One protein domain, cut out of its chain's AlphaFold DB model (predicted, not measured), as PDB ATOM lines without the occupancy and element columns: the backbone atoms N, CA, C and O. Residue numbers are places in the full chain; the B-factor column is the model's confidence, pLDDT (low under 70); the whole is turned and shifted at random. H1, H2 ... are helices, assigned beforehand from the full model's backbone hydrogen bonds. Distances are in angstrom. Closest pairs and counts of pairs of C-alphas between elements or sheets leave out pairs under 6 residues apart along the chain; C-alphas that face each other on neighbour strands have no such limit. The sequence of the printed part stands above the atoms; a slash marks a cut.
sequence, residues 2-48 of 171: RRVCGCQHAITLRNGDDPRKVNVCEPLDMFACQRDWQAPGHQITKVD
ATOM      1  N   ARG A   2      63.751  83.203  80.806       71.06
ATOM      2  CA  ARG A   2      64.415  82.470  81.917       71.06
ATOM      3  C   ARG A   2      65.952  82.539  81.948       71.06
ATOM      4  O   ARG A   2      66.524  82.676  83.017       71.06
ATOM      5  N   ARG A   3      66.625  82.489  80.789       72.62
ATOM      6  CA  ARG A   3      68.099  82.612  80.702       72.62
ATOM      7  C   ARG A   3      68.642  84.024  80.956       72.62
ATOM      8  O   ARG A   3      69.814  84.148  81.264       72.62
ATOM      9  N   VAL A   4      67.819  85.055  80.774       75.25
ATOM     10  CA  VAL A   4      68.238  86.467  80.833       75.25
ATOM     11  C   VAL A   4      67.791  87.107  82.146       75.25
ATOM     12  O   VAL A   4      68.588  87.742  82.815       75.25
ATOM     13  N   CYS A   5      66.541  86.878  82.551       80.12
ATOM     14  CA  CYS A   5      65.949  87.454  83.760       80.12
ATOM     15  C   CYS A   5      66.060  86.538  84.993       80.12
ATOM     16  O   CYS A   5      65.594  86.905  86.060       80.12
ATOM     17  N   GLY A   6      66.533  85.293  84.848       84.81
ATOM     18  CA  GLY A   6      66.544  84.292  85.931       84.81
ATOM     19  C   GLY A   6      65.162  83.771  86.367       84.81
ATOM     20  O   GLY A   6      65.079  82.761  87.061       84.81
ATOM     21  N   CYS A   7      64.079  84.406  85.917       85.06
ATOM     22  CA  CYS A   7      62.699  84.082  86.258       85.06
ATOM     23  C   CYS A   7      61.829  83.872  85.001       85.06
ATOM     24  O   CYS A   7      62.246  84.147  83.865       85.06
ATOM     25  N   GLN A   8      60.627  83.324  85.187       84.69
ATOM     26  CA  GLN A   8      59.705  82.978  84.105       84.69
ATOM     27  C   GLN A   8      58.315  83.599  84.306       84.69
ATOM     28  O   GLN A   8      57.850  83.778  85.429       84.69
ATOM     29  N   HIS A   9      57.643  83.924  83.197       82.50
ATOM     30  CA  HIS A   9      56.279  84.443  83.218       82.50
ATOM     31  C   HIS A   9      55.298  83.330  83.599       82.50
ATOM     32  O   HIS A   9      55.365  82.245  83.013       82.50
ATOM     33  N   ALA A  10      54.347  83.608  84.494       81.44
ATOM     34  CA  ALA A  10      53.369  82.617  84.963       81.44
ATOM     35  C   ALA A  10      52.593  81.954  83.804       81.44
ATOM     36  O   ALA A  10      52.425  80.742  83.770       81.44
ATOM     37  N   ILE A  11      52.219  82.739  82.788       80.00
ATOM     38  CA  ILE A  11      51.513  82.267  81.575       80.00
ATOM     39  C   ILE A  11      52.335  81.252  80.750       80.00
ATOM     40  O   ILE A  11      51.781  80.485  79.973       80.00
ATOM     41  N   THR A  12      53.662  81.226  80.898       78.62
ATOM     42  CA  THR A  12      54.538  80.333  80.113       78.62
ATOM     43  C   THR A  12      54.880  79.022  80.818       78.62
ATOM     44  O   THR A  12      55.697  78.259  80.298       78.62
ATOM     45  N   LEU A  13      54.298  78.763  81.993       78.69
ATOM     46  CA  LEU A  13      54.450  77.490  82.695       78.69
ATOM     47  C   LEU A  13      53.841  76.368  81.847       78.69
ATOM     48  O   LEU A  13      52.696  76.468  81.403       78.69
ATOM     49  N   ARG A  14      54.609  75.306  81.584       75.12
ATOM     50  CA  ARG A  14      54.077  74.137  80.877       75.12
ATOM     51  C   ARG A  14      53.355  73.228  81.864       75.12
ATOM     52  O   ARG A  14      53.760  73.098  83.016       75.12
ATOM     53  N   ASN A  15      52.317  72.540  81.385       58.19
ATOM     54  CA  ASN A  15      51.700  71.444  82.132       58.19
ATOM     55  C   ASN A  15      52.774  70.390  82.456       58.19
ATOM     56  O   ASN A  15      53.280  69.733  81.548       58.19
ATOM     57  N   GLY A  16      53.138  70.272  83.736       67.38
ATOM     58  CA  GLY A  16      54.189  69.372  84.231       67.38
ATOM     59  C   GLY A  16      55.404  70.066  84.856       67.38
ATOM     60  O   GLY A  16      56.220  69.388  85.480       67.38
ATOM     61  N   ASP A  17      55.525  71.391  84.746       74.94
ATOM     62  CA  ASP A  17      56.520  72.138  85.515       74.94
ATOM     63  C   ASP A  17      56.102  72.182  86.994       74.94
ATOM     64  O   ASP A  17      55.003  72.618  87.333       74.94
ATOM     65  N   ASP A  18      56.978  71.721  87.890       71.69
ATOM     66  CA  ASP A  18      56.745  71.796  89.335       71.69
ATOM     67  C   ASP A  18      56.781  73.274  89.770       71.69
ATOM     68  O   ASP A  18      57.842  73.908  89.667       71.69
ATOM     69  N   PRO A  19      55.667  73.847  90.271       65.00
ATOM     70  CA  PRO A  19      55.595  75.261  90.634       65.00
ATOM     71  C   PRO A  19      56.572  75.638  91.756       65.00
ATOM     72  O   PRO A  19      56.852  76.816  91.948       65.00
ATOM     73  N   ARG A  20      57.135  74.656  92.476       66.50
ATOM     74  CA  ARG A  20      58.157  74.890  93.510       66.50
ATOM     75  C   ARG A  20      59.580  75.008  92.963       66.50
ATOM     76  O   ARG A  20      60.467  75.450  93.685       66.50
ATOM     77  N   LYS A  21      59.824  74.583  91.719       72.50
ATOM     78  CA  LYS A  21      61.156  74.592  91.076       72.50
ATOM     79  C   LYS A  21      61.314  75.690  90.028       72.50
ATOM     80  O   LYS A  21      62.407  75.866  89.483       72.50
ATOM     81  N   VAL A  22      60.236  76.400  89.705       78.19
ATOM     82  CA  VAL A  22      60.248  77.475  88.717       78.19
ATOM     83  C   VAL A  22      60.048  78.804  89.430       78.19
ATOM     84  O   VAL A  22      58.979  79.074  89.961       78.19
ATOM     85  N   ASN A  23      61.080  79.648  89.408       84.56
ATOM     86  CA  ASN A  23      60.992  81.008  89.925       84.56
ATOM     87  C   ASN A  23      60.105  81.839  88.990       84.56
ATOM     88  O   ASN A  23      60.497  82.161  87.861       84.56
ATOM     89  N   VAL A  24      58.899  82.154  89.453       87.19
ATOM     90  CA  VAL A  24      57.988  83.078  88.775       87.19
ATOM     91  C   VAL A  24      58.461  84.504  89.052       87.19
ATOM     92  O   VAL A  24      58.799  84.820  90.187       87.19
ATOM     93  N   CYS A  25      58.533  85.345  88.017       85.94
ATOM     94  CA  CYS A  25      58.960  86.737  88.187       85.94
ATOM     95  C   CYS A  25      57.951  87.516  89.042       85.94
ATOM     96  O   CYS A  25      56.744  87.418  88.800       85.94
ATOM     97  N   GLU A  26      58.439  88.349  89.961       89.12
ATOM     98  CA  GLU A  26      57.607  89.385  90.569       89.12
ATOM     99  C   GLU A  26      57.240  90.460  89.528       89.12
ATOM    100  O   GLU A  26      57.956  90.640  88.537       89.12
ATOM    101  N   PRO A  27      56.134  91.205  89.724       86.62
ATOM    102  CA  PRO A  27      55.693  92.209  88.757       86.62
ATOM    103  C   PRO A  27      56.767  93.266  88.459       86.62
ATOM    104  O   PRO A  27      56.958  93.644  87.306       86.62
ATOM    105  N   LEU A  28      57.500  93.711  89.485       87.31
ATOM    106  CA  LEU A  28      58.577  94.702  89.364       87.31
ATOM    107  C   LEU A  28      59.741  94.187  88.505       87.31
ATOM    108  O   LEU A  28      60.169  94.875  87.574       87.31
ATOM    109  N   ASP A  29      60.187  92.957  88.756       86.44
ATOM    110  CA  ASP A  29      61.252  92.304  87.988       86.44
ATOM    111  C   ASP A  29      60.838  92.049  86.539       86.44
ATOM    112  O   ASP A  29      61.657  92.125  85.619       86.44
ATOM    113  N   MET A  30      59.552  91.783  86.316       85.06
ATOM    114  CA  MET A  30      59.007  91.578  84.982       85.06
ATOM    115  C   MET A  30      59.082  92.859  84.142       85.06
ATOM    116  O   MET A  30      59.542  92.804  83.001       85.06
ATOM    117  N   PHE A  31      58.697  94.011  84.701       86.00
ATOM    118  CA  PHE A  31      58.808  95.299  84.006       86.00
ATOM    119  C   PHE A  31      60.263  95.714  83.786       86.00
ATOM    120  O   PHE A  31      60.611  96.154  82.687       86.00
ATOM    121  N   ALA A  32      61.113  95.554  84.806       86.19
ATOM    122  CA  ALA A  32      62.535  95.859  84.701       86.19
ATOM    123  C   ALA A  32      63.188  95.009  83.604       86.19
ATOM    124  O   ALA A  32      63.789  95.557  82.680       86.19
ATOM    125  N   CYS A  33      62.964  93.690  83.625       83.62
ATOM    126  CA  CYS A  33      63.561  92.814  82.631       83.62
ATOM    127  C   CYS A  33      62.966  93.013  81.234       83.62
ATOM    128  O   CYS A  33      63.707  92.934  80.263       83.62
ATOM    129  N   GLN A  34      61.662  93.285  81.093       82.88
ATOM    130  CA  GLN A  34      61.055  93.555  79.784       82.88
ATOM    131  C   GLN A  34      61.636  94.816  79.139       82.88
ATOM    132  O   GLN A  34      61.920  94.810  77.939       82.88
ATOM    133  N   ARG A  35      61.838  95.877  79.926       80.31
ATOM    134  CA  ARG A  35      62.477  97.112  79.464       80.31
ATOM    135  C   ARG A  35      63.916  96.854  79.015       80.31
ATOM    136  O   ARG A  35      64.295  97.301  77.937       80.31
ATOM    137  N   ASP A  36      64.675  96.082  79.788       76.06
ATOM    138  CA  ASP A  36      66.056  95.722  79.449       76.06
ATOM    139  C   ASP A  36      66.115  94.783  78.228       76.06
ATOM    140  O   ASP A  36      67.033  94.866  77.414       76.06
ATOM    141  N   TRP A  37      65.090  93.945  78.034       71.00
ATOM    142  CA  TRP A  37      64.923  93.098  76.847       71.00
ATOM    143  C   TRP A  37      64.627  93.887  75.570       71.00
ATOM    144  O   TRP A  37      64.986  93.444  74.481       71.00
ATOM    145  N   GLN A  38      63.945  95.028  75.691       73.56
ATOM    146  CA  GLN A  38      63.629  95.920  74.573       73.56
ATOM    147  C   GLN A  38      64.729  96.958  74.310       73.56
ATOM    148  O   GLN A  38      64.652  97.683  73.315       73.56
ATOM    149  N   ALA A  39      65.752  97.040  75.166       71.75
ATOM    150  CA  ALA A  39      66.841  97.988  74.998       71.75
ATOM    151  C   ALA A  39      67.661  97.681  73.722       71.75
ATOM    152  O   ALA A  39      67.971  96.517  73.434       71.75
ATOM    153  N   PRO A  40      68.042  98.714  72.944       56.06
ATOM    154  CA  PRO A  40      68.788  98.562  71.698       56.06
ATOM    155  C   PRO A  40      70.200  98.037  71.993       56.06
ATOM    156  O   PRO A  40      71.099  98.781  72.364       56.06
ATOM    157  N   GLY A  41      70.381  96.724  71.869       62.59
ATOM    158  CA  GLY A  41      71.631  96.025  72.191       62.59
ATOM    159  C   GLY A  41      71.425  94.539  72.478       62.59
ATOM    160  O   GLY A  41      72.325  93.734  72.250       62.59
ATOM    161  N   HIS A  42      70.216  94.148  72.888       62.56
ATOM    162  CA  HIS A  42      69.815  92.747  72.959       62.56
ATOM    163  C   HIS A  42      69.242  92.301  71.607       62.56
ATOM    164  O   HIS A  42      68.041  92.372  71.353       62.56
ATOM    165  N   GLN A  43      70.110  91.830  70.705       57.41
ATOM    166  CA  GLN A  43      69.632  91.020  69.587       57.41
ATOM    167  C   GLN A  43      69.087  89.724  70.174       57.41
ATOM    168  O   GLN A  43      69.841  88.854  70.612       57.41
ATOM    169  N   ILE A  44      67.763  89.589  70.176       62.62
ATOM    170  CA  ILE A  44      67.127  88.281  70.246       62.62
ATOM    171  C   ILE A  44      67.720  87.529  69.060       62.62
ATOM    172  O   ILE A  44      67.349  87.804  67.920       62.62
ATOM    173  N   THR A  45      68.689  86.643  69.306       61.91
ATOM    174  CA  THR A  45      69.108  85.665  68.305       61.91
ATOM    175  C   THR A  45      67.821  85.002  67.883       61.91
ATOM    176  O   THR A  45      67.199  84.317  68.702       61.91
ATOM    177  N   LYS A  46      67.357  85.352  66.680       62.91
ATOM    178  CA  LYS A  46      66.082  84.924  66.134       62.91
ATOM    179  C   LYS A  46      66.081  83.419  66.298       62.91
ATOM    180  O   LYS A  46      66.906  82.732  65.704       62.91
ATOM    181  N   VAL A  47      65.277  82.931  67.236       73.12
ATOM    182  CA  VAL A  47      65.189  81.500  67.457       73.12
ATOM    183  C   VAL A  47      64.534  81.001  66.187       73.12
ATOM    184  O   VAL A  47      63.354  81.276  65.962       73.12
ATOM    185  N   ASP A  48      65.325  80.374  65.319       77.19
ATOM    186  CA  ASP A  48      64.815  79.718  64.126       77.19
ATOM    187  C   ASP A  48      64.007  78.519  64.603       77.19
ATOM    188  O   ASP A  48      64.495  77.408  64.807       77.19
TER     189      ASP A  48
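This is residues 2 to 48 of the 171 residues of an uncharacterized protein of Amphibalanus amphitrite (UniProt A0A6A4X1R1). There is little regular structure here: a short turn of helix, H1, lies near one longer helix, H2, and between them the unnamed residues 6 to 26 swing out in a wide loop and come back. Beyond H2 a tail sticks out, with residues 38 to 48 standing free. The 47 printed residues hold two named helices, H1 then H2, and no named strand; the class is all helix, with 16 residues in named elements. The whole is loose, radius of gyration of the C-alphas 12.1 A, and flat, spanning 34 by 29 by 15 A.

H1, residues 2 to 5, begins at C-alpha 2 (64.415, 82.470, 81.917) and is 5.5 A long. H2, residues 27 to 38, is 16.7 A long and ends at C-alpha 38 (63.629, 95.920, 74.573).

H1 and H2 are close but not clearly touching; their closest C-alphas, of Cys 5 and Cys 33, are 6.0 A apart. Every O i to N i+4 pair in H2 is within hydrogen-bond range; H1 is too short for one.

The farthest C-alphas, of Gly 16 and Pro 40, are 35.0 A apart. The printed part has no cut, and the link from H1 to H2 is long. Confidence is low, under 70, at residues 15 to 16, 19 to 20 and 40 to 46.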